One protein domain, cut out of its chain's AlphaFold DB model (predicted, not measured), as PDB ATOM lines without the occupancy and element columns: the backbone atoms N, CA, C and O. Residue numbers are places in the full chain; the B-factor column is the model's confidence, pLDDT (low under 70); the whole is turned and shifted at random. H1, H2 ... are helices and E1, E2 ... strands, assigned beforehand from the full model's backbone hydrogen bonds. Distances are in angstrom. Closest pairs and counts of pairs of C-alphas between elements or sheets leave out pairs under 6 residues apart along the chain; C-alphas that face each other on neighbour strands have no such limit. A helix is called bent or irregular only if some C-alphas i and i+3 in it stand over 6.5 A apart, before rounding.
ATOM      1  N   SER A  16     -45.127  30.878  34.653       91.69
ATOM      2  CA  SER A  16     -44.242  31.843  35.294       91.69
ATOM      3  C   SER A  16     -45.036  32.791  36.184       91.69
ATOM      4  O   SER A  16     -46.249  32.944  36.034       91.69
ATOM      5  N   ILE A  17     -44.354  33.410  37.142       90.88
ATOM      6  CA  ILE A  17     -44.946  34.373  38.068       90.88
ATOM      7  C   ILE A  17     -44.150  35.664  38.084       90.88
ATOM      8  O   ILE A  17     -42.931  35.653  37.930       90.88
ATOM      9  N   CYS A  18     -44.829  36.781  38.311       86.75
ATOM     10  CA  CYS A  18     -44.193  38.077  38.492       86.75
ATOM     11  C   CYS A  18     -44.969  38.907  39.511       86.75
ATOM     12  O   CYS A  18     -46.193  39.017  39.430       86.75
ATOM     13  N   ALA A  19     -44.262  39.521  40.453       81.19
ATOM     14  CA  ALA A  19     -44.833  40.516  41.339       81.19
ATOM     15  C   ALA A  19     -45.184  41.775  40.535       81.19
ATOM     16  O   ALA A  19     -44.325  42.386  39.904       81.19
ATOM     17  N   ALA A  20     -46.443  42.200  40.585       68.88
ATOM     18  CA  ALA A  20     -46.862  43.489  40.040       68.88
ATOM     19  C   ALA A  20     -46.365  44.651  40.918       68.88
ATOM     20  O   ALA A  20     -46.089  45.738  40.415       68.88
ATOM     21  N   LEU A  21     -46.243  44.394  42.227       60.59
ATOM     22  CA  LEU A  21     -45.816  45.328  43.266       60.59
ATOM     23  C   LEU A  21     -44.857  44.593  44.214       60.59
ATOM     24  O   LEU A  21     -45.286  43.813  45.063       60.59
ATOM     25  N   GLY A  22     -43.552  44.801  44.038       42.62
ATOM     26  CA  GLY A  22     -42.508  44.230  44.888       42.62
ATOM     27  C   GLY A  22     -41.893  45.310  45.768       42.62
ATOM     28  O   GLY A  22     -41.007  46.017  45.318       42.62
ATOM     29  N   GLY A  23     -42.371  45.446  47.007       41.53
ATOM     30  CA  GLY A  23     -41.711  46.247  48.044       41.53
ATOM     31  C   GLY A  23     -41.767  47.776  47.863       41.53
ATOM     32  O   GLY A  23     -41.067  48.361  47.050       41.53
ATOM     33  N   SER A  24     -42.509  48.450  48.748       35.97
ATOM     34  CA  SER A  24     -42.354  49.874  49.137       35.97
ATOM     35  C   SER A  24     -43.109  51.015  48.422       35.97
ATOM     36  O   SER A  24     -43.004  52.142  48.905       35.97
ATOM     37  N   SER A  25     -43.943  50.817  47.394       34.41
ATOM     38  CA  SER A  25     -44.633  51.957  46.744       34.41
ATOM     39  C   SER A  25     -46.141  52.072  47.054       34.41
ATOM     40  O   SER A  25     -46.984  51.430  46.442       34.41
ATOM     41  N   THR A  26     -46.443  52.901  48.061       34.97
ATOM     42  CA  THR A  26     -47.537  53.900  48.262       34.97
ATOM     43  C   THR A  26     -48.864  53.920  47.457       34.97
ATOM     44  O   THR A  26     -49.587  54.912  47.543       34.97
ATOM     45  N   TRP A  27     -49.296  52.871  46.756       39.16
ATOM     46  CA  TRP A  27     -50.610  52.855  46.090       39.16
ATOM     47  C   TRP A  27     -51.722  52.319  47.006       39.16
ATOM     48  O   TRP A  27     -52.242  51.227  46.808       39.16
ATOM     49  N   ASP A  28     -52.106  53.111  48.011       39.38
ATOM     50  CA  ASP A  28     -53.227  52.817  48.927       39.38
ATOM     51  C   ASP A  28     -54.612  52.836  48.235       39.38
ATOM     52  O   ASP A  28     -55.589  52.326  48.781       39.38
ATOM     53  N   SER A  29     -54.737  53.409  47.030       36.88
ATOM     54  CA  SER A  29     -56.041  53.739  46.433       36.88
ATOM     55  C   SER A  29     -56.791  52.554  45.807       36.88
ATOM     56  O   SER A  29     -57.992  52.429  46.030       36.88
ATOM     57  N   ILE A  30     -56.117  51.641  45.097       41.84
ATOM     58  CA  ILE A  30     -56.777  50.509  44.400       41.84
ATOM     59  C   ILE A  30     -57.306  49.454  45.392       41.84
ATOM     60  O   ILE A  30     -58.241  48.708  45.113       41.84
ATOM     61  N   ARG A  48     -49.351  47.920  55.397       48.97
ATOM     62  CA  ARG A  48     -49.999  46.719  54.846       48.97
ATOM     63  C   ARG A  48     -49.454  46.445  53.445       48.97
ATOM     64  O   ARG A  48     -50.067  46.831  52.456       48.97
ATOM     65  N   SER A  49     -48.302  45.782  53.371       51.50
ATOM     66  CA  SER A  49     -47.708  45.305  52.117       51.50
ATOM     67  C   SER A  49     -48.563  44.181  51.529       51.50
ATOM     68  O   SER A  49     -48.305  43.002  51.758       51.50
ATOM     69  N   ARG A  50     -49.631  44.550  50.817       60.62
ATOM     70  CA  ARG A  50     -50.396  43.628  49.978       60.62
ATOM     71  C   ARG A  50     -49.604  43.430  48.697       60.62
ATOM     72  O   ARG A  50     -49.329  44.402  47.995       60.62
ATOM     73  N   SER A  51     -49.248  42.189  48.401       69.81
ATOM     74  CA  SER A  51     -48.492  41.869  47.194       69.81
ATOM     75  C   SER A  51     -49.425  41.256  46.164       69.81
ATOM     76  O   SER A  51     -50.224  40.367  46.473       69.81
ATOM     77  N   ILE A  52     -49.323  41.759  44.939       78.69
ATOM     78  CA  ILE A  52     -50.058  41.257  43.782       78.69
ATOM     79  C   ILE A  52     -49.067  40.481  42.926       78.69
ATOM     80  O   ILE A  52     -48.012  41.012  42.576       78.69
ATOM     81  N   PHE A  53     -49.419  39.251  42.578       84.44
ATOM     82  CA  PHE A  53     -48.664  38.425  41.649       84.44
ATOM     83  C   PHE A  53     -49.510  38.136  40.420       84.44
ATOM     84  O   PHE A  53     -50.653  37.700  40.535       84.44
ATOM     85  N   HIS A  54     -48.925  38.341  39.251       88.31
ATOM     86  CA  HIS A  54     -49.467  37.832  38.006       88.31
ATOM     87  C   HIS A  54     -48.862  36.463  37.733       88.31
ATOM     88  O   HIS A  54     -47.645  36.283  37.812       88.31
ATOM     89  N   VAL A  55     -49.730  35.508  37.435       92.44
ATOM     90  CA  VAL A  55     -49.371  34.165  36.999       92.44
ATOM     91  C   VAL A  55     -49.622  34.106  35.504       92.44
ATOM     92  O   VAL A  55     -50.720  34.420  35.054       92.44
ATOM     93  N   PHE A  56     -48.613  33.707  34.745       92.00
ATOM     94  CA  PHE A  56     -48.677  33.580  33.298       92.00
ATOM     95  C   PHE A  56     -48.569  32.112  32.930       92.00
ATOM     96  O   PHE A  56     -47.634  31.445  33.361       92.00
ATOM     97  N   ASN A  57     -49.490  31.629  32.111       92.25
ATOM     98  CA  ASN A  57     -49.410  30.336  31.451       92.25
ATOM     99  C   ASN A  57     -49.257  30.587  29.948       92.25
ATOM    100  O   ASN A  57     -50.155  31.147  29.315       92.25
ATOM    101  N   THR A  58     -48.100  30.236  29.396       88.94
ATOM    102  CA  THR A  58     -47.738  30.567  28.013       88.94
ATOM    103  C   THR A  58     -47.640  29.316  27.159       88.94
ATOM    104  O   THR A  58     -46.965  28.365  27.540       88.94
ATOM    105  N   THR A  59     -48.221  29.340  25.963       88.69
ATOM    106  CA  THR A  59     -48.053  28.269  24.971       88.69
ATOM    107  C   THR A  59     -47.151  28.713  23.821       88.69
ATOM    108  O   THR A  59     -46.867  29.899  23.663       88.69
ATOM    109  N   GLY A  60     -46.718  27.760  22.996       83.50
ATOM    110  CA  GLY A  60     -45.872  28.015  21.829       83.50
ATOM    111  C   GLY A  60     -44.375  27.888  22.119       83.50
ATOM    112  O   GLY A  60     -43.930  27.910  23.264       83.50
ATOM    113  N   SER A  61     -43.581  27.717  21.060       81.69
ATOM    114  CA  SER A  61     -42.125  27.582  21.175       81.69
ATOM    115  C   SER A  61     -41.433  28.939  21.307       81.69
ATOM    116  O   SER A  61     -41.940  29.954  20.825       81.69
ATOM    117  N   ILE A  62     -40.223  28.948  21.876       74.94
ATOM    118  CA  ILE A  62     -39.373  30.149  21.916       74.94
ATOM    119  C   ILE A  62     -39.132  30.731  20.517       74.94
ATOM    120  O   ILE A  62     -39.091  31.943  20.354       74.94
ATOM    121  N   GLU A  63     -39.043  29.885  19.487       78.25
ATOM    122  CA  GLU A  63     -38.915  30.329  18.097       78.25
ATOM    123  C   GLU A  63     -40.181  31.005  17.581       78.25
ATOM    124  O   GLU A  63     -40.092  31.970  16.827       78.25
ATOM    125  N   SER A  64     -41.356  30.502  17.969       81.06
ATOM    126  CA  SER A  64     -42.637  31.106  17.598       81.06
ATOM    127  C   SER A  64     -42.732  32.497  18.213       81.06
ATOM    128  O   SER A  64     -42.931  33.473  17.491       81.06
ATOM    129  N   TRP A  65     -42.480  32.591  19.523       80.25
ATOM    130  CA  TRP A  65     -42.423  33.850  20.264       80.25
ATOM    131  C   TRP A  65     -41.393  34.819  19.687       80.25
ATOM    132  O   TRP A  65     -41.719  35.971  19.414       80.25
ATOM    133  N   GLY A  66     -40.178  34.334  19.425       73.56
ATOM    134  CA  GLY A  66     -39.102  35.111  18.825       73.56
ATOM    135  C   GLY A  66     -39.491  35.653  17.455       73.56
ATOM    136  O   GLY A  66     -39.424  36.857  17.241       73.56
ATOM    137  N   LYS A  67     -39.975  34.806  16.539       75.62
ATOM    138  CA  LYS A  67     -40.421  35.240  15.206       75.62
ATOM    139  C   LYS A  67     -41.535  36.274  15.296       75.62
ATOM    140  O   LYS A  67     -41.464  37.277  14.597       75.62
ATOM    141  N   TYR A  68     -42.536  36.066  16.144       75.94
ATOM    142  CA  TYR A  68     -43.656  36.995  16.261       75.94
ATOM    143  C   TYR A  68     -43.242  38.355  16.825       75.94
ATOM    144  O   TYR A  68     -43.661  39.379  16.287       75.94
ATOM    145  N   LEU A  69     -42.393  38.380  17.856       70.50
ATOM    146  CA  LEU A  69     -41.858  39.626  18.408       70.50
ATOM    147  C   LEU A  69     -40.960  40.342  17.388       70.50
ATOM    148  O   LEU A  69     -41.139  41.530  17.148       70.50
ATOM    149  N   LEU A  70     -40.077  39.609  16.702       68.62
ATOM    150  CA  LEU A  70     -39.195  40.157  15.663       68.62
ATOM    151  C   LEU A  70     -39.960  40.688  14.440       68.62
ATOM    152  O   LEU A  70     -39.544  41.674  13.840       68.62
ATOM    153  N   THR A  71     -41.068  40.043  14.064       67.50
ATOM    154  CA  THR A  71     -41.884  40.426  12.895       67.50
ATOM    155  C   THR A  71     -42.774  41.636  13.191       67.50
ATOM    156  O   THR A  71     -43.105  42.379  12.272       67.50
ATOM    157  N   ASN A  72     -43.140  41.853  14.460       64.62
ATOM    158  CA  ASN A  72     -44.015  42.949  14.879       64.62
ATOM    159  C   ASN A  72     -43.285  44.142  15.548       64.62
ATOM    160  O   ASN A  72     -43.996  45.042  15.988       64.62
ATOM    161  N   ALA A  82     -38.484  45.411  24.584       52.22
ATOM    162  CA  ALA A  82     -39.591  46.117  23.955       52.22
ATOM    163  C   ALA A  82     -40.883  45.832  24.739       52.22
ATOM    164  O   ALA A  82     -41.285  44.682  24.915       52.22
ATOM    165  N   THR A  83     -41.533  46.883  25.245       56.53
ATOM    166  CA  THR A  83     -42.865  46.761  25.852       56.53
ATOM    167  C   THR A  83     -43.907  46.829  24.748       56.53
ATOM    168  O   THR A  83     -44.038  47.856  24.083       56.53
ATOM    169  N   HIS A  84     -44.666  45.753  24.565       60.94
ATOM    170  CA  HIS A  84     -45.752  45.713  23.592       60.94
ATOM    171  C   HIS A  84     -47.103  45.758  24.303       60.94
ATOM    172  O   HIS A  84     -47.347  45.003  25.243       60.94
ATOM    173  N   SER A  85     -47.996  46.631  23.833       61.75
ATOM    174  CA  SER A  85     -49.403  46.589  24.234       61.75
ATOM    175  C   SER A  85     -50.132  45.523  23.417       61.75
ATOM    176  O   SER A  85     -49.992  45.482  22.192       61.75
ATOM    177  N   ALA A  86     -50.941  44.698  24.083       61.94
ATOM    178  CA  ALA A  86     -51.822  43.725  23.437       61.94
ATOM    179  C   ALA A  86     -52.757  44.392  22.408       61.94
ATOM    180  O   ALA A  86     -53.021  43.819  21.353       61.94
ATOM    181  N   GLU A  87     -53.170  45.638  22.666       64.25
ATOM    182  CA  GLU A  87     -53.988  46.440  21.749       64.25
ATOM    183  C   GLU A  87     -53.228  46.791  20.465       64.25
ATOM    184  O   GLU A  87     -53.775  46.660  19.374       64.25
ATOM    185  N   LYS A  88     -51.937  47.150  20.566       68.94
ATOM    186  CA  LYS A  88     -51.087  47.439  19.392       68.94
ATOM    187  C   LYS A  88     -50.884  46.189  18.526       68.94
ATOM    188  O   LYS A  88     -50.694  46.296  17.320       68.94
ATOM    189  N   LEU A  89     -50.934  45.009  19.142       74.44
ATOM    190  CA  LEU A  89     -50.773  43.717  18.478       74.44
ATOM    191  C   LEU A  89     -52.101  43.115  17.976       74.44
ATOM    192  O   LEU A  89     -52.077  42.025  17.404       74.44
ATOM    193  N   ASN A  90     -53.244  43.787  18.173       81.69
ATOM    194  CA  ASN A  90     -54.589  43.272  17.873       81.69
ATOM    195  C   ASN A  90     -54.904  41.924  18.551       81.69
ATOM    196  O   ASN A  90     -55.603  41.079  17.988       81.69
ATOM    197  N   TRP A  91     -54.370  41.688  19.751       86.12
ATOM    198  CA  TRP A  91     -54.689  40.476  20.502       86.12
ATOM    199  C   TRP A  91     -56.110  40.560  21.047       86.12
ATOM    200  O   TRP A  91     -56.565  41.606  21.502       86.12
ATOM    201  N   THR A  92     -56.805  39.430  21.016       89.56
ATOM    202  CA  THR A  92     -58.149  39.295  21.582       89.56
ATOM    203  C   THR A  92     -58.054  38.748  22.996       89.56
ATOM    204  O   THR A  92     -57.265  37.836  23.256       89.56
ATOM    205  N   SER A  93     -58.845  39.302  23.914       89.94
ATOM    206  CA  SER A  93     -58.972  38.796  25.278       89.94
ATOM    207  C   SER A  93     -60.277  38.019  25.454       89.94
ATOM    208  O   SER A  93     -61.308  38.358  24.874       89.94
ATOM    209  N   SER A  94     -60.238  36.964  26.260       91.69
ATOM    210  CA  SER A  94     -61.429  36.253  26.729       91.69
ATOM    211  C   SER A  94     -61.225  35.781  28.160       91.69
ATOM    212  O   SER A  94     -60.131  35.329  28.498       91.69
ATOM    213  N   GLU A  95     -62.273  35.797  28.969       92.19
ATOM    214  CA  GLU A  95     -62.231  35.313  30.348       92.19
ATOM    215  C   GLU A  95     -62.770  33.879  30.422       92.19
ATOM    216  O   GLU A  95     -63.843  33.589  29.893       92.19
ATOM    217  N   GLU A  96     -62.024  32.981  31.066       89.44
ATOM    218  CA  GLU A  96     -62.433  31.594  31.297       89.44
ATOM    219  C   GLU A  96     -61.954  31.134  32.681       89.44
ATOM    220  O   GLU A  96     -60.761  30.970  32.952       89.44
ATOM    221  N   GLY A  97     -62.906  30.940  33.596       87.12
ATOM    222  CA  GLY A  97     -62.607  30.570  34.977       87.12
ATOM    223  C   GLY A  97     -61.717  31.608  35.669       87.12
ATOM    224  O   GLY A  97     -62.093  32.768  35.802       87.12
ATOM    225  N   ILE A  98     -60.542  31.177  36.133       87.31
ATOM    226  CA  ILE A  98     -59.556  32.039  36.812       87.31
ATOM    227  C   ILE A  98     -58.566  32.717  35.852       87.31
ATOM    228  O   ILE A  98     -57.669  33.430  36.311       87.31
ATOM    229  N   TRP A  99     -58.678  32.465  34.547       91.12
ATOM    230  CA  TRP A  99     -57.727  32.917  33.540       91.12
ATOM    231  C   TRP A  99     -58.340  33.961  32.609       91.12
ATOM    232  O   TRP A  99     -59.459  33.822  32.119       91.12
ATOM    233  N   VAL A 100     -57.548  34.981  32.293       92.81
ATOM    234  CA  VAL A 100     -57.756  35.847  31.133       92.81
ATOM    235  C   VAL A 100     -56.848  35.346  30.022       92.81
ATOM    236  O   VAL A 100     -55.625  35.428  30.125       92.81
ATOM    237  N   HIS A 101     -57.431  34.816  28.957       91.94
ATOM    238  CA  HIS A 101     -56.701  34.342  27.790       91.94
ATOM    239  C   HIS A 101     -56.509  35.478  26.797       91.94
ATOM    240  O   HIS A 101     -57.475  36.072  26.329       91.94
ATOM    241  N   LEU A 102     -55.261  35.734  26.436       90.25
ATOM    242  CA  LEU A 102     -54.859  36.626  25.367       90.25
ATOM    243  C   LEU A 102     -54.438  35.771  24.169       90.25
ATOM    244  O   LEU A 102     -53.479  34.992  24.243       90.25
ATOM    245  N   ARG A 103     -55.185  35.900  23.071       89.62
ATOM    246  CA  ARG A 103     -54.961  35.149  21.834       89.62
ATOM    247  C   ARG A 103     -54.580  36.090  20.693       89.62
ATOM    248  O   ARG A 103     -55.249  37.111  20.500       89.62
ATOM    249  N   PRO A 104     -53.541  35.748  19.923       87.19
ATOM    250  CA  PRO A 104     -53.129  36.534  18.774       87.19
ATOM    251  C   PRO A 104     -54.169  36.438  17.641       87.19
ATOM    252  O   PRO A 104     -54.978  35.501  17.622       87.19
ATOM    253  N   PRO A 105     -54.141  37.363  16.665       86.00
ATOM    254  CA  PRO A 105     -54.971  37.270  15.469       86.00
ATOM    255  C   PRO A 105     -54.823  35.911  14.761       86.00
ATOM    256  O   PRO A 105     -53.699  35.393  14.667       86.00
ATOM    257  N   PRO A 106     -55.909  35.340  14.207       83.81
ATOM    258  CA  PRO A 106     -55.844  34.079  13.476       83.81
ATOM    259  C   PRO A 106     -54.781  34.116  12.371       83.81
ATOM    260  O   PRO A 106     -54.731  35.055  11.579       83.81
ATOM    261  N   GLY A 107     -53.931  33.088  12.316       80.44
ATOM    262  CA  GLY A 107     -52.887  32.956  11.294       80.44
ATOM    263  C   GLY A 107     -51.588  33.724  11.558       80.44
ATOM    264  O   GLY A 107     -50.702  33.683  10.711       80.44
ATOM    265  N   SER A 108     -51.442  34.396  12.706       81.31
ATOM    266  CA  SER A 108     -50.223  35.159  13.020       81.31
ATOM    267  C   SER A 108     -49.159  34.346  13.776       81.31
ATOM    268  O   SER A 108     -48.040  34.202  13.291       81.31
ATOM    269  N   ILE A 109     -49.491  33.767  14.933       83.62
ATOM    270  CA  ILE A 109     -48.613  32.871  15.703       83.62
ATOM    271  C   ILE A 109     -49.439  31.770  16.370       83.62
ATOM    272  O   ILE A 109     -50.540  32.010  16.859       83.62
ATOM    273  N   ASN A 110     -48.880  30.558  16.429       83.25
ATOM    274  CA  ASN A 110     -49.409  29.476  17.256       83.25
ATOM    275  C   ASN A 110     -48.875  29.574  18.700       83.25
ATOM    276  O   ASN A 110     -48.065  28.757  19.138       83.25
ATOM    277  N   ALA A 111     -49.267  30.633  19.403       84.69
ATOM    278  CA  ALA A 111     -48.931  30.868  20.804       84.69
ATOM    279  C   ALA A 111     -50.056  31.647  21.480       84.69
ATOM    280  O   ALA A 111     -50.824  32.346  20.824       84.69
ATOM    281  N   SER A 112     -50.149  31.540  22.797       87.56
ATOM    282  CA  SER A 112     -51.124  32.277  23.596       87.56
ATOM    283  C   SER A 112     -50.577  32.530  24.991       87.56
ATOM    284  O   SER A 112     -49.656  31.839  25.437       87.56
ATOM    285  N   VAL A 113     -51.149  33.515  25.675       90.06
ATOM    286  CA  VAL A 113     -50.836  33.804  27.077       90.06
ATOM    287  C   VAL A 113     -52.127  33.785  27.852       90.06
ATOM    288  O   VAL A 113     -53.083  34.448  27.473       90.06
ATOM    289  N   SER A 114     -52.147  33.063  28.956       92.75
ATOM    290  CA  SER A 114     -53.227  33.131  29.929       92.75
ATOM    291  C   SER A 114     -52.686  33.789  31.183       92.75
ATOM    292  O   SER A 114     -51.603  33.434  31.645       92.75
ATOM    293  N   ILE A 115     -53.410  34.766  31.714       91.94
ATOM    294  CA  ILE A 115     -52.987  35.557  32.866       91.94
ATOM    295  C   ILE A 115     -54.007  35.372  33.981       91.94
ATOM    296  O   ILE A 115     -55.205  35.525  33.762       91.94
ATOM    297  N   SER A 116     -53.533  35.057  35.178       92.12
ATOM    298  CA  SER A 116     -54.321  35.123  36.406       92.12
ATOM    299  C   SER A 116     -53.647  36.072  37.390       92.12
ATOM    300  O   SER A 116     -52.447  36.336  37.294       92.12
ATOM    301  N   THR A 117     -54.415  36.609  38.333       88.19
ATOM    302  CA  THR A 117     -53.896  37.515  39.361       88.19
ATOM    303  C   THR A 117     -54.191  36.946  40.736       88.19
ATOM    304  O   THR A 117     -55.338  36.659  41.067       88.19
ATOM    305  N   CYS A 118     -53.145  36.822  41.544       84.75
ATOM    306  CA  CYS A 118     -53.210  36.300  42.896       84.75
ATOM    307  C   CYS A 118     -52.796  37.380  43.892       84.75
ATOM    308  O   CYS A 118     -51.839  38.130  43.676       84.75
ATOM    309  N   PHE A 119     -53.509  37.430  45.012       80.50
ATOM    310  CA  PHE A 119     -53.254  38.368  46.097       80.50
ATOM    311  C   PHE A 119     -52.688  37.616  47.286       80.50
ATOM    312  O   PHE A 119     -53.172  36.542  47.637       80.50
ATOM    313  N   THR A 120     -51.683  38.199  47.926       74.50
ATOM    314  CA  THR A 120     -51.128  37.639  49.152       74.50
ATOM    315  C   THR A 120     -50.902  38.718  50.200       74.50
ATOM    316  O   THR A 120     -50.619  39.882  49.899       74.50
ATOM    317  N   ASN A 121     -51.061  38.313  51.454       72.12
ATOM    318  CA  ASN A 121     -50.810  39.124  52.629       72.12
ATOM    319  C   ASN A 121     -50.067  38.250  53.643       72.12
ATOM    320  O   ASN A 121     -50.693  37.620  54.491       72.12
ATOM    321  N   LEU A 122     -48.738  38.197  53.521       67.44
ATOM    322  CA  LEU A 122     -47.868  37.400  54.396       67.44
ATOM    323  C   LEU A 122     -46.886  38.254  55.232       67.44
ATOM    324  O   LEU A 122     -45.699  37.921  55.294       67.44
ATOM    325  N   PRO A 123     -47.298  39.373  55.868       67.31
ATOM    326  CA  PRO A 123     -46.464  39.992  56.887       67.31
ATOM    327  C   PRO A 123     -46.389  39.066  58.109       67.31
ATOM    328  O   PRO A 123     -47.375  38.443  58.494       67.31
ATOM    329  N   GLY A 124     -45.211  38.978  58.721       67.94
ATOM    330  CA  GLY A 124     -44.993  38.189  59.932       67.94
ATOM    331  C   GLY A 124     -44.979  39.098  61.144       67.94
ATOM    332  O   GLY A 124     -44.320  40.136  61.110       67.94
ATOM    333  N   LEU A 125     -45.683  38.691  62.192       70.44
ATOM    334  CA  LEU A 125     -45.692  39.354  63.490       70.44
ATOM    335  C   LEU A 125     -45.212  38.359  64.539       70.44
ATOM    336  O   LEU A 125     -45.642  37.205  64.522       70.44
ATOM    337  N   PHE A 126     -44.357  38.804  65.453       71.19
ATOM    338  CA  PHE A 126     -44.033  38.006  66.632       71.19
ATOM    339  C   PHE A 126     -45.180  38.138  67.625       71.19
ATOM    340  O   PHE A 126     -45.587  39.250  67.960       71.19
ATOM    341  N   GLN A 127     -45.717  37.007  68.068       72.56
ATOM    342  CA  GLN A 127     -46.786  36.960  69.055       72.56
ATOM    343  C   GLN A 127     -46.557  35.823  70.036       72.56
ATOM    344  O   GLN A 127     -45.983  34.791  69.685       72.56
ATOM    345  N   HIS A 128     -47.081  35.998  71.245       77.12
ATOM    346  CA  HIS A 128     -47.294  34.883  72.152       77.12
ATOM    347  C   HIS A 128     -48.371  33.972  71.574       77.12
ATOM    348  O   HIS A 128     -49.494  34.408  71.293       77.12
ATOM    349  N   VAL A 129     -47.985  32.716  71.372       82.44
ATOM    350  CA  VAL A 129     -48.823  31.666  70.812       82.44
ATOM    351  C   VAL A 129     -48.792  30.454  71.724       82.44
ATOM    352  O   VAL A 129     -47.751  30.101  72.274       82.44
ATOM    353  N   GLU A 130     -49.942  29.810  71.855       87.69
ATOM    354  CA  GLU A 130     -50.055  28.474  72.421       87.69
ATOM    355  C   GLU A 130     -50.346  27.521  71.263       87.69
ATOM    356  O   GLU A 130     -51.222  27.777  70.430       87.69
ATOM    357  N   MET A 131     -49.558  26.458  71.168       87.62
ATOM    358  CA  MET A 131     -49.605  25.502  70.070       87.62
ATOM    359  C   MET A 131     -49.566  24.094  70.646       87.62
ATOM    360  O   MET A 131     -48.778  23.827  71.554       87.62
ATOM    361  N   SER A 132     -50.396  23.198  70.121       88.44
ATOM    362  CA  SER A 132     -50.469  21.812  70.580       88.44
ATOM    363  C   SER A 132     -50.663  20.840  69.421       88.44
ATOM    364  O   SER A 132     -51.113  21.210  68.338       88.44
ATOM    365  N   SER A 133     -50.283  19.586  69.640       84.19
ATOM    366  CA  SER A 133     -50.503  18.467  68.726       84.19
ATOM    367  C   SER A 133     -50.701  17.203  69.553       84.19
ATOM    368  O   SER A 133     -50.138  17.080  70.642       84.19
ATOM    369  N   ASP A 134     -51.516  16.285  69.049       82.38
ATOM    370  CA  ASP A 134     -51.694  14.939  69.598       82.38
ATOM    371  C   ASP A 134     -50.705  13.922  69.003       82.38
ATOM    372  O   ASP A 134     -50.638  12.779  69.453       82.38
ATOM    373  N   GLN A 135     -49.930  14.350  68.007       78.69
ATOM    374  CA  GLN A 135     -48.948  13.553  67.289       78.69
ATOM    375  C   GLN A 135     -47.557  14.173  67.386       78.69
ATOM    376  O   GLN A 135     -47.393  15.398  67.317       78.69
ATOM    377  N   ASP A 136     -46.559  13.297  67.434       75.69
ATOM    378  CA  ASP A 136     -45.155  13.657  67.298       75.69
ATOM    379  C   ASP A 136     -44.871  13.942  65.824       75.69
ATOM    380  O   ASP A 136     -44.571  13.052  65.028       75.69
ATOM    381  N   GLY A 137     -45.070  15.199  65.435       69.75
ATOM    382  CA  GLY A 137     -44.853  15.648  64.067       69.75
ATOM    383  C   GLY A 137     -43.364  15.715  63.742       69.75
ATOM    384  O   GLY A 137     -42.627  16.491  64.348       69.75
ATOM    385  N   ALA A 138     -42.924  14.936  62.755       72.88
ATOM    386  CA  ALA A 138     -41.637  15.145  62.102       72.88
ATOM    387  C   ALA A 138     -41.805  16.125  60.934       72.88
ATOM    388  O   ALA A 138     -42.761  16.035  60.162       72.88
ATOM    389  N   GLU A 139     -40.859  17.050  60.781       79.75
ATOM    390  CA  GLU A 139     -40.831  17.953  59.633       79.75
ATOM    391  C   GLU A 139     -40.570  17.143  58.346       79.75
ATOM    392  O   GLU A 139     -39.598  16.380  58.289       79.75
ATOM    393  N   PRO A 140     -41.430  17.241  57.315       84.81
ATOM    394  CA  PRO A 140     -41.301  16.427  56.120       84.81
ATOM    395  C   PRO A 140     -40.063  16.840  55.329       84.81
ATOM    396  O   PRO A 140     -39.882  18.000  54.956       84.81
ATOM    397  N   GLY A 141     -39.221  15.856  55.033       84.25
ATOM    398  CA  GLY A 141     -38.074  16.027  54.156       84.25
ATOM    399  C   GLY A 141     -38.463  15.935  52.683       84.25
ATOM    400  O   GLY A 141     -39.372  15.199  52.305       84.25
ATOM    401  N   LEU A 142     -37.722  16.647  51.835       88.25
ATOM    402  CA  LEU A 142     -37.796  16.482  50.389       88.25
ATOM    403  C   LEU A 142     -36.927  15.291  49.956       88.25
ATOM    404  O   LEU A 142     -35.706  15.319  50.124       88.25
ATOM    405  N   SER A 143     -37.534  14.270  49.354       90.69
ATOM    406  CA  SER A 143     -36.844  13.111  48.772       90.69
ATOM    407  C   SER A 143     -36.844  13.170  47.243       90.69
ATOM    408  O   SER A 143     -37.756  13.696  46.605       90.69
ATOM    409  N   TRP A 144     -35.787  12.629  46.630       89.00
ATOM    410  CA  TRP A 144     -35.696  12.472  45.178       89.00
ATOM    411  C   TRP A 144     -36.055  11.042  44.774       89.00
ATOM    412  O   TRP A 144     -35.327  10.097  45.097       89.00
ATOM    413  N   ASP A 145     -37.138  10.895  44.016       87.88
ATOM    414  CA  ASP A 145     -37.525   9.639  43.390       87.88
ATOM    415  C   ASP A 145     -36.650   9.397  42.153       87.88
ATOM    416  O   ASP A 145     -36.791  10.028  41.101       87.88
ATOM    417  N   ARG A 146     -35.717   8.452  42.292       88.06
ATOM    418  CA  ARG A 146     -34.767   8.089  41.233       88.06
ATOM    419  C   ARG A 146     -35.422   7.374  40.055       88.06
ATOM    420  O   ARG A 146     -34.854   7.424  38.970       88.06
ATOM    421  N   VAL A 147     -36.549   6.694  40.267       88.06
ATOM    422  CA  VAL A 147     -37.222   5.901  39.228       88.06
ATOM    423  C   VAL A 147     -37.973   6.832  38.289       88.06
ATOM    424  O   VAL A 147     -37.799   6.752  37.079       88.06
ATOM    425  N   ASN A 148     -38.745   7.756  38.862       83.25
ATOM    426  CA  ASN A 148     -39.553   8.707  38.100       83.25
ATOM    427  C   ASN A 148     -38.829  10.035  37.824       83.25
ATOM    428  O   ASN A 148     -39.436  10.955  37.285       83.25
ATOM    429  N   ALA A 149     -37.556  10.151  38.223       84.69
ATOM    430  CA  ALA A 149     -36.727  11.348  38.076       84.69
ATOM    431  C   ALA A 149     -37.447  12.639  38.517       84.69
ATOM    432  O   ALA A 149     -37.399  13.664  37.833       84.69
ATOM    433  N   ARG A 150     -38.128  12.574  39.666       86.12
ATOM    434  CA  ARG A 150     -38.941  13.668  40.207       86.12
ATOM    435  C   ARG A 150     -38.763  13.803  41.709       86.12
ATOM    436  O   ARG A 150     -38.356  12.866  42.392       86.12
ATOM    437  N   TYR A 151     -39.107  14.971  42.228       89.06
ATOM    438  CA  TYR A 151     -39.227  15.139  43.665       89.06
ATOM    439  C   TYR A 151     -40.493  14.483  44.191       89.06
ATOM    440  O   TYR A 151     -41.563  14.595  43.597       89.06
ATOM    441  N   GLU A 152     -40.361  13.829  45.335       90.31
ATOM    442  CA  GLU A 152     -41.494  13.375  46.116       90.31
ATOM    443  C   GLU A 152     -41.947  14.529  47.012       90.31
ATOM    444  O   GLU A 152     -41.366  14.830  48.054       90.31
ATOM    445  N   THR A 153     -42.977  15.225  46.549       90.56
ATOM    446  CA  THR A 153     -43.547  16.398  47.219       90.56
ATOM    447  C   THR A 153     -44.786  16.063  48.033       90.56
ATOM    448  O   THR A 153     -45.227  16.910  48.800       90.56
ATOM    449  N   ALA A 154     -45.325  14.843  47.933       88.00
ATOM    450  CA  ALA A 154     -46.567  14.445  48.597       88.00
ATOM    451  C   ALA A 154     -46.584  14.699  50.123       88.00
ATOM    452  O   ALA A 154     -47.577  15.255  50.596       88.00
ATOM    453  N   PRO A 155     -45.516  14.398  50.897       85.88
ATOM    454  CA  PRO A 155     -45.504  14.682  52.335       85.88
ATOM    455  C   PRO A 155     -45.576  16.183  52.650       85.88
ATOM    456  O   PRO A 155     -46.293  16.599  53.554       85.88
ATOM    457  N   ILE A 156     -44.868  17.004  51.868       88.62
ATOM    458  CA  ILE A 156     -44.835  18.466  52.019       88.62
ATOM    459  C   ILE A 156     -46.171  19.069  51.566       88.62
ATOM    460  O   ILE A 156     -46.764  19.895  52.253       88.62
ATOM    461  N   ARG A 157     -46.681  18.618  50.419       87.50
ATOM    462  CA  ARG A 157     -47.975  19.000  49.853       87.50
ATOM    463  C   ARG A 157     -49.115  18.749  50.838       87.50
ATOM    464  O   ARG A 157     -49.942  19.637  51.030       87.50
ATOM    465  N   GLY A 158     -49.107  17.606  51.527       84.69
ATOM    466  CA  GLY A 158     -50.099  17.263  52.549       84.69
ATOM    467  C   GLY A 158     -50.207  18.279  53.694       84.69
ATOM    468  O   GLY A 158     -51.276  18.411  54.283       84.69
ATOM    469  N   GLN A 159     -49.154  19.058  53.973       83.56
ATOM    470  CA  GLN A 159     -49.213  20.126  54.976       83.56
ATOM    471  C   GLN A 159     -50.029  21.338  54.512       83.56
ATOM    472  O   GLN A 159     -50.673  22.007  55.324       83.56
ATOM    473  N   TYR A 160     -50.022  21.614  53.207       80.81
ATOM    474  CA  TYR A 160     -50.568  22.840  52.622       80.81
ATOM    475  C   TYR A 160     -51.902  22.637  51.892       80.81
ATOM    476  O   TYR A 160     -52.620  23.607  51.644       80.81
ATOM    477  N   GLU A 161     -52.258  21.398  51.558       73.00
ATOM    478  CA  GLU A 161     -53.523  21.081  50.897       73.00
ATOM    479  C   GLU A 161     -54.742  21.176  51.826       73.00
ATOM    480  O   GLU A 161     -54.657  21.073  53.049       73.00
ATOM    481  N   ASN A 162     -55.920  21.342  51.212       64.31
ATOM    482  CA  ASN A 162     -57.226  21.192  51.860       64.31
ATOM    483  C   ASN A 162     -57.441  22.058  53.111       64.31
ATOM    484  O   ASN A 162     -58.012  21.603  54.095       64.31
ATOM    485  N   LEU A 163     -57.046  23.331  53.076       62.44
ATOM    486  CA  LEU A 163     -57.215  24.332  54.149       62.44
ATOM    487  C   LEU A 163     -58.673  24.640  54.568       62.44
ATOM    488  O   LEU A 163     -58.911  25.646  55.226       62.44
ATOM    489  N   GLY A 164     -59.651  23.817  54.188       55.97
ATOM    490  CA  GLY A 164     -61.011  23.927  54.707       55.97
ATOM    491  C   GLY A 164     -61.075  23.625  56.207       55.97
ATOM    492  O   GLY A 164     -60.242  22.894  56.741       55.97
ATOM    493  N   ASP A 165     -62.111  24.135  56.873       56.72
ATOM    494  CA  ASP A 165     -62.308  24.069  58.332       56.72
ATOM    495  C   ASP A 165     -62.602  22.661  58.893       56.72
ATOM    496  O   ASP A 165     -63.000  22.508  60.050       56.72
ATOM    497  N   ASN A 166     -62.433  21.598  58.102       63.88
ATOM    498  CA  ASN A 166     -62.663  20.244  58.587       63.88
ATOM    499  C   ASN A 166     -61.500  19.801  59.489       63.88
ATOM    500  O   ASN A 166     -60.422  19.457  59.002       63.88
ATOM    501  N   ALA A 167     -61.745  19.773  60.803       58.78
ATOM    502  CA  ALA A 167     -60.770  19.407  61.834       58.78
ATOM    503  C   ALA A 167     -60.063  18.069  61.550       58.78
ATOM    504  O   ALA A 167     -58.847  17.984  61.666       58.78
ATOM    505  N   THR A 168     -60.794  17.068  61.046       61.66
ATOM    506  CA  THR A 168     -60.222  15.747  60.712       61.66
ATOM    507  C   THR A 168     -59.134  15.807  59.637       61.66
ATOM    508  O   THR A 168     -58.195  15.019  59.666       61.66
ATOM    509  N   VAL A 169     -59.228  16.767  58.712       67.25
ATOM    510  CA  VAL A 169     -58.245  16.987  57.641       67.25
ATOM    511  C   VAL A 169     -57.078  17.846  58.129       67.25
ATOM    512  O   VAL A 169     -56.038  17.894  57.481       67.25
ATOM    513  N   ARG A 170     -57.234  18.574  59.240       70.12
ATOM    514  CA  ARG A 170     -56.166  19.379  59.846       70.12
ATOM    515  C   ARG A 170     -55.249  18.512  60.705       70.12
ATOM    516  O   ARG A 170     -54.035  18.588  60.542       70.12
ATOM    517  N   ASP A 171     -55.830  17.658  61.540       70.94
ATOM    518  CA  ASP A 171     -55.080  16.816  62.480       70.94
ATOM    519  C   ASP A 171     -54.266  15.731  61.744       70.94
ATOM    520  O   ASP A 171     -53.210  15.302  62.204       70.94
ATOM    521  N   SER A 201     -39.656  43.210  65.608       53.84
ATOM    522  CA  SER A 201     -40.887  42.426  65.779       53.84
ATOM    523  C   SER A 201     -41.708  42.265  64.485       53.84
ATOM    524  O   SER A 201     -42.872  41.854  64.521       53.84
ATOM    525  N   TRP A 202     -41.111  42.548  63.327       60.78
ATOM    526  CA  TRP A 202     -41.768  42.434  62.032       60.78
ATOM    527  C   TRP A 202     -40.862  41.734  61.026       60.78
ATOM    528  O   TRP A 202     -39.736  42.163  60.786       60.78
ATOM    529  N   MET A 203     -41.375  40.676  60.399       62.78
ATOM    530  CA  MET A 203     -40.715  40.065  59.250       62.78
ATOM    531  C   MET A 203     -41.424  40.553  57.975       62.78
ATOM    532  O   MET A 203     -42.590  40.187  57.744       62.78
ATOM    533  N   PRO A 204     -40.779  41.400  57.153       62.47
ATOM    534  CA  PRO A 204     -41.414  41.995  55.985       62.47
ATOM    535  C   PRO A 204     -41.738  40.937  54.927       62.47
ATOM    536  O   PRO A 204     -41.145  39.860  54.883       62.47
ATOM    537  N   PHE A 205     -42.689  41.245  54.045       62.31
ATOM    538  CA  PHE A 205     -42.986  40.384  52.896       62.31
ATOM    539  C   PHE A 205     -41.796  40.267  51.927       62.31
ATOM    540  O   PHE A 205     -41.693  39.264  51.226       62.31
ATOM    541  N   SER A 206     -40.888  41.256  51.899       61.94
ATOM    542  CA  SER A 206     -39.695  41.224  51.037       61.94
ATOM    543  C   SER A 206     -38.909  39.926  51.199       61.94
ATOM    544  O   SER A 206     -38.496  39.368  50.198       61.94
ATOM    545  N   SER A 207     -38.868  39.347  52.403       62.56
ATOM    546  CA  SER A 207     -38.193  38.072  52.657       62.56
ATOM    547  C   SER A 207     -38.741  36.884  51.845       62.56
ATOM    548  O   SER A 207     -38.018  35.929  51.605       62.56
ATOM    549  N   VAL A 208     -40.009  36.915  51.407       70.25
ATOM    550  CA  VAL A 208     -40.572  35.898  50.491       70.25
ATOM    551  C   VAL A 208     -40.200  36.210  49.041       70.25
ATOM    552  O   VAL A 208     -39.909  35.304  48.265       70.25
ATOM    553  N   ALA A 209     -40.211  37.494  48.676       69.69
ATOM    554  CA  ALA A 209     -39.837  37.964  47.345       69.69
ATOM    555  C   ALA A 209     -38.344  37.729  47.050       69.69
ATOM    556  O   ALA A 209     -38.011  37.367  45.928       69.69
ATOM    557  N   ASP A 210     -37.483  37.848  48.064       71.50
ATOM    558  CA  ASP A 210     -36.043  37.576  47.992       71.50
ATOM    559  C   ASP A 210     -35.728  36.102  47.693       71.50
ATOM    560  O   ASP A 210     -34.682  35.790  47.130       71.50
ATOM    561  N   GLY A 211     -36.653  35.190  48.016       77.88
ATOM    562  CA  GLY A 211     -36.551  33.772  47.665       77.88
ATOM    563  C   GLY A 211     -36.890  33.459  46.202       77.88
ATOM    564  O   GLY A 211     -36.732  32.318  45.763       77.88
ATOM    565  N   LEU A 212     -37.367  34.446  45.436       87.12
ATOM    566  CA  LEU A 212     -37.626  34.325  44.003       87.12
ATOM    567  C   LEU A 212     -36.531  35.039  43.197       87.12
ATOM    568  O   LEU A 212     -35.948  36.016  43.667       87.12
ATOM    569  N   PRO A 213     -36.272  34.609  41.949       86.31
ATOM    570  CA  PRO A 213     -35.433  35.380  41.042       86.31
ATOM    571  C   PRO A 213     -35.961  36.810  40.852       86.31
ATOM    572  O   PRO A 213     -37.159  37.082  40.938       86.31
ATOM    573  N   TYR A 214     -35.063  37.744  40.547       82.00
ATOM    574  CA  TYR A 214     -35.437  39.105  40.174       82.00
ATOM    575  C   TYR A 214     -35.385  39.260  38.655       82.00
ATOM    576  O   TYR A 214     -34.356  39.032  38.019       82.00
ATOM    577  N   MET A 215     -36.509  39.662  38.068       73.06
ATOM    578  CA  MET A 215     -36.634  39.969  36.648       73.06
ATOM    579  C   MET A 215     -36.582  41.484  36.452       73.06
ATOM    580  O   MET A 215     -37.241  42.225  37.179       73.06
ATOM    581  N   SER A 216     -35.802  41.949  35.473       68.38
ATOM    582  CA  SER A 216     -35.770  43.363  35.085       68.38
ATOM    583  C   SER A 216     -36.818  43.614  34.007       68.38
ATOM    584  O   SER A 216     -36.708  43.090  32.899       68.38
ATOM    585  N   LEU A 217     -37.836  44.403  34.336       65.69
ATOM    586  CA  LEU A 217     -38.882  44.844  33.418       65.69
ATOM    587  C   LEU A 217     -38.776  46.365  33.294       65.69
ATOM    588  O   LEU A 217     -39.094  47.087  34.231       65.69
ATOM    589  N   ASN A 218     -38.300  46.857  32.146       62.78
ATOM    590  CA  ASN A 218     -38.111  48.292  31.874       62.78
ATOM    591  C   ASN A 218     -37.232  49.040  32.899       62.78
ATOM    592  O   ASN A 218     -37.442  50.222  33.150       62.78
ATOM    593  N   GLY A 219     -36.242  48.359  33.483       64.12
ATOM    594  CA  GLY A 219     -35.369  48.931  34.514       64.12
ATOM    595  C   GLY A 219     -35.880  48.753  35.946       64.12
ATOM    596  O   GLY A 219     -35.092  48.922  36.875       64.12
ATOM    597  N   ASP A 220     -37.132  48.323  36.132       66.88
ATOM    598  CA  ASP A 220     -37.665  47.941  37.439       66.88
ATOM    599  C   ASP A 220     -37.364  46.470  37.729       66.88
ATOM    600  O   ASP A 220     -37.715  45.576  36.954       66.88
ATOM    601  N   GLN A 221     -36.755  46.200  38.884       72.62
ATOM    602  CA  GLN A 221     -36.567  44.836  39.368       72.62
ATOM    603  C   GLN A 221     -37.831  44.345  40.070       72.62
ATOM    604  O   GLN A 221     -38.320  44.964  41.014       72.62
ATOM    605  N   ARG A 222     -38.357  43.208  39.616       76.88
ATOM    606  CA  ARG A 222     -39.554  42.577  40.174       76.88
ATOM    607  C   ARG A 222     -39.265  41.122  40.498       76.88
ATOM    608  O   ARG A 222     -38.723  40.398  39.666       76.88
ATOM    609  N   ALA A 223     -39.652  40.693  41.694       82.19
ATOM    610  CA  ALA A 223     -39.547  39.294  42.088       82.19
ATOM    611  C   ALA A 223     -40.469  38.428  41.222       82.19
ATOM    612  O   ALA A 223     -41.630  38.772  40.988       82.19
ATOM    613  N   GLY A 224     -39.965  37.304  40.740       85.69
ATOM    614  CA  GLY A 224     -40.718  36.384  39.907       85.69
ATOM    615  C   GLY A 224     -39.833  35.322  39.277       85.69
ATOM    616  O   GLY A 224     -38.620  35.317  39.432       85.69
ATOM    617  N   GLY A 225     -40.435  34.390  38.560       89.44
ATOM    618  CA  GLY A 225     -39.659  33.346  37.918       89.44
ATOM    619  C   GLY A 225     -40.503  32.278  37.256       89.44
ATOM    620  O   GLY A 225     -41.732  32.275  37.334       89.44
ATOM    621  N   ILE A 226     -39.810  31.369  36.585       91.06
ATOM    622  CA  ILE A 226     -40.398  30.237  35.877       91.06
ATOM    623  C   ILE A 226     -40.614  29.107  36.886       91.06
ATOM    624  O   ILE A 226     -39.664  28.653  37.523       91.06
ATOM    625  N   LEU A 227     -41.860  28.652  37.018       93.62
ATOM    626  CA  LEU A 227     -42.290  27.598  37.942       93.62
ATOM    627  C   LEU A 227     -42.354  26.233  37.253       93.62
ATOM    628  O   LEU A 227     -43.241  25.430  37.526       93.62
ATOM    629  N   VAL A 228     -41.414  25.960  36.352       90.75
ATOM    630  CA  VAL A 228     -41.299  24.671  35.663       90.75
ATOM    631  C   VAL A 228     -40.091  23.919  36.232       90.75
ATOM    632  O   VAL A 228     -38.970  24.435  36.160       90.75
ATOM    633  N   PRO A 229     -40.279  22.719  36.811       89.69
ATOM    634  CA  PRO A 229     -39.186  21.915  37.345       89.69
ATOM    635  C   PRO A 229     -38.133  21.625  36.277       89.69
ATOM    636  O   PRO A 229     -38.451  21.166  35.184       89.69
ATOM    637  N   GLY A 230     -36.868  21.904  36.592       83.69
ATOM    638  CA  GLY A 230     -35.758  21.682  35.662       83.69
ATOM    639  C   GLY A 230     -35.643  22.714  34.534       83.69
ATOM    640  O   GLY A 230     -34.838  22.513  33.626       83.69
ATOM    641  N   ALA A 231     -36.394  23.821  34.581       83.75
ATOM    642  CA  ALA A 231     -36.213  24.920  33.637       83.75
ATOM    643  C   ALA A 231     -34.769  25.448  33.668       83.75
ATOM    644  O   ALA A 231     -34.229  25.786  34.721       83.75
ATOM    645  N   PHE A 232     -34.153  25.549  32.492       81.06
ATOM    646  CA  PHE A 232     -32.792  26.054  32.336       81.06
ATOM    647  C   PHE A 232     -32.822  27.550  32.001       81.06
ATOM    648  O   PHE A 232     -32.798  27.946  30.837       81.06
ATOM    649  N   SER A 233     -32.946  28.390  33.029       83.19
ATOM    650  CA  SER A 233     -32.995  29.851  32.900       83.19
ATOM    651  C   SER A 233     -32.443  30.515  34.164       83.19
ATOM    652  O   SER A 233     -32.685  29.998  35.254       83.19
ATOM    653  N   PRO A 234     -31.766  31.678  34.074       80.69
ATOM    654  CA  PRO A 234     -31.404  32.462  35.260       80.69
ATOM    655  C   PRO A 234     -32.631  32.957  36.044       80.69
ATOM    656  O   PRO A 234     -32.510  33.328  37.205       80.69
ATOM    657  N   TYR A 235     -33.812  32.940  35.419       85.12
ATOM    658  CA  TYR A 235     -35.092  33.282  36.039       85.12
ATOM    659  C   TYR A 235     -35.896  32.044  36.456       85.12
ATOM    660  O   TYR A 235     -37.070  32.161  36.805       85.12
ATOM    661  N   ALA A 236     -35.316  30.842  36.378       88.75
ATOM    662  CA  ALA A 236     -35.967  29.643  36.882       88.75
ATOM    663  C   ALA A 236     -35.984  29.663  38.410       88.75
ATOM    664  O   ALA A 236     -34.959  29.882  39.056       88.75
ATOM    665  N   VAL A 237     -37.155  29.411  38.991       91.81
ATOM    666  CA  VAL A 237     -37.250  29.142  40.424       91.81
ATOM    667  C   VAL A 237     -36.564  27.804  40.701       91.81
ATOM    668  O   VAL A 237     -36.586  26.902  39.860       91.81
ATOM    669  N   HIS A 238     -35.949  27.663  41.879       90.56
ATOM    670  CA  HIS A 238     -35.308  26.411  42.269       90.56
ATOM    671  C   HIS A 238     -36.261  25.225  42.048       90.56
ATOM    672  O   HIS A 238     -37.417  25.238  42.476       90.56
ATOM    673  N   TYR A 239     -35.764  24.193  41.369       89.62
ATOM    674  CA  TYR A 239     -36.549  23.076  40.847       89.62
ATOM    675  C   TYR A 239     -37.389  22.351  41.914       89.62
ATOM    676  O   TYR A 239     -38.481  21.891  41.597       89.62
ATOM    677  N   ALA A 240     -36.950  22.321  43.178       90.69
ATOM    678  CA  ALA A 240     -37.749  21.806  44.298       90.69
ATOM    679  C   ALA A 240     -39.029  22.618  44.567       90.69
ATOM    680  O   ALA A 240     -40.103  22.052  44.757       90.69
ATOM    681  N   HIS A 241     -38.931  23.947  44.554       92.62
ATOM    682  CA  HIS A 241     -40.070  24.837  44.777       92.62
ATOM    683  C   HIS A 241     -41.020  24.842  43.580       92.62
ATOM    684  O   HIS A 241     -42.236  24.817  43.757       92.62
ATOM    685  N   ALA A 242     -40.465  24.815  42.364       93.44
ATOM    686  CA  ALA A 242     -41.249  24.641  41.148       93.44
ATOM    687  C   ALA A 242     -42.007  23.302  41.163       93.44
ATOM    688  O   ALA A 242     -43.182  23.270  40.811       93.44
ATOM    689  N   ALA A 243     -41.370  22.215  41.619       92.94
ATOM    690  CA  ALA A 243     -42.003  20.897  41.701       92.94
ATOM    691  C   ALA A 243     -43.154  20.885  42.707       92.94
ATOM    692  O   ALA A 243     -44.235  20.414  42.372       92.94
ATOM    693  N   LEU A 244     -42.962  21.472  43.893       93.00
ATOM    694  CA  LEU A 244     -44.027  21.595  44.890       93.00
ATOM    695  C   LEU A 244     -45.214  22.410  44.362       93.00
ATOM    696  O   LEU A 244     -46.361  21.996  44.518       93.00
ATOM    697  N   PHE A 245     -44.947  23.553  43.720       94.00
ATOM    698  CA  PHE A 245     -45.994  24.377  43.120       94.00
ATOM    699  C   PHE A 245     -46.790  23.595  42.069       94.00
ATOM    700  O   PHE A 245     -48.017  23.599  42.122       94.00
ATOM    701  N   GLN A 246     -46.101  22.928  41.136       93.25
ATOM    702  CA  GLN A 246     -46.746  22.145  40.082       93.25
ATOM    703  C   GLN A 246     -47.557  20.987  40.661       93.25
ATOM    704  O   GLN A 246     -48.704  20.811  40.269       93.25
ATOM    705  N   ASP A 247     -47.013  20.245  41.628       91.19
ATOM    706  CA  ASP A 247     -47.702  19.115  42.258       91.19
ATOM    707  C   ASP A 247     -49.008  19.556  42.938       91.19
ATOM    708  O   ASP A 247     -50.064  18.966  42.703       91.19
ATOM    709  N   ILE A 248     -48.975  20.654  43.705       91.25
ATOM    710  CA  ILE A 248     -50.183  21.221  44.324       91.25
ATOM    711  C   ILE A 248     -51.144  21.740  43.251       91.25
ATOM    712  O   ILE A 248     -52.325  21.401  43.274       91.25
ATOM    713  N   ALA A 249     -50.677  22.568  42.313       90.19
ATOM    714  CA  ALA A 249     -51.540  23.210  41.323       90.19
ATOM    715  C   ALA A 249     -52.223  22.189  40.401       90.19
ATOM    716  O   ALA A 249     -53.413  22.322  40.121       90.19
ATOM    717  N   MET A 250     -51.497  21.151  39.974       88.88
ATOM    718  CA  MET A 250     -52.024  20.092  39.114       88.88
ATOM    719  C   MET A 250     -52.947  19.138  39.877       88.88
ATOM    720  O   MET A 250     -53.962  18.723  39.324       88.88
ATOM    721  N   THR A 251     -52.648  18.815  41.141       87.56
ATOM    722  CA  THR A 251     -53.500  17.902  41.923       87.56
ATOM    723  C   THR A 251     -54.781  18.577  42.411       87.56
ATOM    724  O   THR A 251     -55.854  17.979  42.381       87.56
ATOM    725  N   THR A 252     -54.692  19.833  42.849       86.50
ATOM    726  CA  THR A 252     -55.835  20.576  43.408       86.50
ATOM    727  C   THR A 252     -56.631  21.340  42.350       86.50
ATOM    728  O   THR A 252     -57.754  21.767  42.612       86.50
ATOM    729  N   GLY A 253     -56.043  21.577  41.173       86.56
ATOM    730  CA  GLY A 253     -56.585  22.482  40.159       86.56
ATOM    731  C   GLY A 253     -56.573  23.960  40.577       86.56
ATOM    732  O   GLY A 253     -57.176  24.789  39.897       86.56
ATOM    733  N   SER A 254     -55.920  24.313  41.692       87.56
ATOM    734  CA  SER A 254     -55.957  25.652  42.285       87.56
ATOM    735  C   SER A 254     -54.586  26.324  42.285       87.56
ATOM    736  O   SER A 254     -53.677  25.953  43.032       87.56
ATOM    737  N   LEU A 255     -54.458  27.406  41.507       89.75
ATOM    738  CA  LEU A 255     -53.262  28.259  41.524       89.75
ATOM    739  C   LEU A 255     -53.029  28.898  42.894       89.75
ATOM    740  O   LEU A 255     -51.885  29.072  43.305       89.75
ATOM    741  N   ALA A 256     -54.106  29.254  43.598       87.94
ATOM    742  CA  ALA A 256     -54.015  29.904  44.897       87.94
ATOM    743  C   ALA A 256     -53.376  28.975  45.937       87.94
ATOM    744  O   ALA A 256     -52.476  29.404  46.654       87.94
ATOM    745  N   GLN A 257     -53.777  27.700  45.968       88.69
ATOM    746  CA  GLN A 257     -53.174  26.711  46.868       88.69
ATOM    747  C   GLN A 257     -51.715  26.428  46.494       88.69
ATOM    748  O   GLN A 257     -50.861  26.378  47.379       88.69
ATOM    749  N   GLY A 258     -51.402  26.333  45.195       91.25
ATOM    750  CA  GLY A 258     -50.022  26.168  44.732       91.25
ATOM    751  C   GLY A 258     -49.114  27.323  45.161       91.25
ATOM    752  O   GLY A 258     -48.044  27.101  45.729       91.25
ATOM    753  N   LEU A 259     -49.550  28.569  44.946       91.19
ATOM    754  CA  LEU A 259     -48.799  29.752  45.374       91.19
ATOM    755  C   LEU A 259     -48.714  29.871  46.892       91.19
ATOM    756  O   LEU A 259     -47.684  30.290  47.409       91.19
ATOM    757  N   GLN A 260     -49.771  29.504  47.614       88.44
ATOM    758  CA  GLN A 260     -49.747  29.498  49.067       88.44
ATOM    759  C   GLN A 260     -48.691  28.525  49.600       88.44
ATOM    760  O   GLN A 260     -47.899  28.918  50.456       88.44
ATOM    761  N   GLY A 261     -48.635  27.295  49.077       89.50
ATOM    762  CA  GLY A 261     -47.600  26.324  49.441       89.50
ATOM    763  C   GLY A 261     -46.196  26.844  49.125       89.50
ATOM    764  O   GLY A 261     -45.330  26.857  49.998       89.50
ATOM    765  N   LEU A 262     -45.996  27.376  47.914       91.56
ATOM    766  CA  LEU A 262     -44.731  27.987  47.497       91.56
ATOM    767  C   LEU A 262     -44.288  29.110  48.449       91.56
ATOM    768  O   LEU A 262     -43.178  29.075  48.977       91.56
ATOM    769  N   PHE A 263     -45.150  30.100  48.689       89.06
ATOM    770  CA  PHE A 263     -44.813  31.242  49.536       89.06
ATOM    771  C   PHE A 263     -44.605  30.849  50.996       89.06
ATOM    772  O   PHE A 263     -43.778  31.465  51.663       89.06
ATOM    773  N   THR A 264     -45.309  29.830  51.490       87.25
ATOM    774  CA  THR A 264     -45.128  29.344  52.864       87.25
ATOM    775  C   THR A 264     -43.762  28.686  53.037       87.25
ATOM    776  O   THR A 264     -43.056  29.012  53.987       87.25
ATOM    777  N   VAL A 265     -43.326  27.860  52.081       89.38
ATOM    778  CA  VAL A 265     -41.982  27.257  52.118       89.38
ATOM    779  C   VAL A 265     -40.889  28.319  51.995       89.38
ATOM    780  O   VAL A 265     -39.943  28.318  52.779       89.38
ATOM    781  N   LEU A 266     -41.033  29.280  51.074       88.44
ATOM    782  CA  LEU A 266     -40.089  30.403  50.968       88.44
ATOM    783  C   LEU A 266     -40.038  31.217  52.268       88.44
ATOM    784  O   LEU A 266     -38.974  31.651  52.706       88.44
ATOM    785  N   ARG A 267     -41.186  31.386  52.929       84.44
ATOM    786  CA  ARG A 267     -41.275  32.073  54.215       84.44
ATOM    787  C   ARG A 267     -40.587  31.305  55.338       84.44
ATOM    788  O   ARG A 267     -39.917  31.925  56.156       84.44
ATOM    789  N   GLN A 268     -40.754  29.991  55.384       86.06
ATOM    790  CA  GLN A 268     -40.092  29.120  56.348       86.06
ATOM    791  C   GLN A 268     -38.572  29.174  56.178       86.06
ATOM    792  O   GLN A 268     -37.854  29.335  57.162       86.06
ATOM    793  N   MET A 269     -38.078  29.149  54.938       86.06
ATOM    794  CA  MET A 269     -36.651  29.330  54.654       86.06
ATOM    795  C   MET A 269     -36.137  30.676  55.163       86.06
ATOM    796  O   MET A 269     -35.155  30.713  55.901       86.06
ATOM    797  N   ALA A 270     -36.841  31.763  54.839       83.31
ATOM    798  CA  ALA A 270     -36.488  33.090  55.326       83.31
ATOM    799  C   ALA A 270     -36.517  33.171  56.859       83.31
ATOM    800  O   ALA A 270     -35.641  33.791  57.456       83.31
ATOM    801  N   TYR A 271     -37.494  32.529  57.511       82.62
ATOM    802  CA  TYR A 271     -37.558  32.440  58.968       82.62
ATOM    803  C   TYR A 271     -36.300  31.789  59.540       82.62
ATOM    804  O   TYR A 271     -35.683  32.367  60.433       82.62
ATOM    805  N   TYR A 272     -35.886  30.634  59.015       85.19
ATOM    806  CA  TYR A 272     -34.686  29.952  59.497       85.19
ATOM    807  C   TYR A 272     -33.407  30.736  59.211       85.19
ATOM    808  O   TYR A 272     -32.538  30.782  60.080       85.19
ATOM    809  N   GLU A 273     -33.312  31.397  58.058       83.44
ATOM    810  CA  GLU A 273     -32.180  32.258  57.711       83.44
ATOM    811  C   GLU A 273     -32.021  33.412  58.701       83.44
ATOM    812  O   GLU A 273     -30.908  33.686  59.152       83.44
ATOM    813  N   ILE A 274     -33.127  34.064  59.083       78.25
ATOM    814  CA  ILE A 274     -33.057  35.205  59.997       78.25
ATOM    815  C   ILE A 274     -33.146  34.828  61.479       78.25
ATOM    816  O   ILE A 274     -32.865  35.668  62.335       78.25
ATOM    817  N   SER A 275     -33.511  33.583  61.797       81.88
ATOM    818  CA  SER A 275     -33.662  33.105  63.175       81.88
ATOM    819  C   SER A 275     -32.445  33.346  64.078       81.88
ATOM    820  O   SER A 275     -32.655  33.720  65.234       81.88
ATOM    821  N   PRO A 276     -31.180  33.262  63.605       83.19
ATOM    822  CA  PRO A 276     -30.019  33.551  64.444       83.19
ATOM    823  C   PRO A 276     -29.918  35.021  64.871       83.19
ATOM    824  O   PRO A 276     -29.193  35.335  65.812       83.19
ATOM    825  N   TYR A 277     -30.620  35.933  64.191       75.44
ATOM    826  CA  TYR A 277     -30.663  37.350  64.554       75.44
ATOM    827  C   TYR A 277     -31.712  37.664  65.628       75.44
ATOM    828  O   TYR A 277     -31.788  38.809  66.080       75.44
ATOM    829  N   PHE A 278     -32.533  36.688  66.029       76.31
ATOM    830  CA  PHE A 278     -33.529  36.879  67.075       76.31
ATOM    831  C   PHE A 278     -32.850  36.889  68.443       76.31
ATOM    832  O   PHE A 278     -32.441  35.860  68.972       76.31
TER     833      PHE A 278
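Overview. This is residues 16 to 30, 48 to 72, 82 to 171 and 201 to 278 of the 395 residues of an uncharacterized protein of Colletotrichum higginsianum (UniProt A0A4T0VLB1). A strongly twisted sheet of seven strands meets a helical hairpin of H5 and H6, with residues 255 to 263 of H6 grazing the sheet. H2 and H4 pack on H6, the small hairpin E6-E7 sits beside H5, and H1 lies away from the other helices. The 208 printed residues include, along the chain, E1 E2 H1 E3 E4 E5 E6 E7 H2 H3 H4 E8 E9 H5 H6, six helices and nine strands of mixed class. The sheet's order is E3 E4 E5 E2 E1 E9 E8, antiparallel throughout. The whole is compact, with a radius of gyration of the C-alphas of 19.4 A and spans of 61 by 48 by 33 A.

Arrangement. E1, residues 16 to 19, is the antiparallel neighbour of E2, residues 51 to 58; N 18 and O 54, 2.9 A apart, are within hydrogen-bond range. H1, residues 62 to 72, is not on the sheet and touches no helix. E3, residues 92 to 96, E4, residues 99 to 103, and E5, residues 113 to 120, form a meander, each strand the antiparallel neighbour of the one before, with N 94 to O 101 at 2.9 A and N 115 to O 100 at 2.8 A. E5 also neighbours E2, with N 116 to O 55 at 2.9 A. E6, residues 143 to 145, and E7, residues 150 to 152, form a hairpin, with N 145 to O 150 at 2.8 A. H3, residues 167 to 171, is near H2, residues 154 to 160. E8, residues 214 to 217, and E9, residues 220 to 226, form a hairpin, with N 222 to O 215 at 2.9 A; E9 is also the antiparallel neighbour of E1, with N 17 and O 225, 2.9 A apart, within hydrogen-bond range. The hub H6, residues 255 to 277, touches H5, residues 239 to 252, with residues 255 to 265 alone; the closest C-alphas, of Phe 245 and Gly 258, are 4.7 A apart. They form a helical hairpin, opposite ways at a steep tilt of 37 degrees, only just steep. H6 touches H4, residues 206 to 209, with residues 263 to 270 alone; the closest C-alphas, of Val 208 and Arg 267, are 5.4 A apart. Its residues 257 to 261 alone touch H2, about perpendicular at 88 degrees, the closest C-alphas being those of Tyr 160 and Gly 261, 5.6 A. Every O i to N i+4 pair is within hydrogen-bond range in H1, H3 and H5, against 17 of 19 in H6 and 1 of 3 in H2, where 3 of 4 O i to N i+3 pairs are; H4 is too short for an O i to N i+4 pair.

Along the chain. E1 begins at C-alpha 16, (-44.242, 31.843, 35.294). E2 is 22.3 A long, E5 22.4 A and H5 19.6 A. H6, 33.5 A, ends at C-alpha 277, (-30.663, 37.350, 64.554), and is irregular: C-alphas 273 and 276 are 7.2 A apart.

Size, cuts and confidence. The C-alphas farthest apart, of Thr 71 and Asp 134, are 62.9 A apart. The printed part is cut between residues 30 and 48, between residues 72 and 82 and between residues 171 and 201; across these cuts C-alphas 30 and 48 are 13.0 A apart, C-alphas 72 and 82 are 10.6 A apart, and C-alphas 171 and 201 are 29.5 A apart. The links E5 to E6 and E9 to H5 are long. Mean pLDDT of the printed part is 78.6; 50 residues are under 70, among them 20 to 30 and 162 to 169.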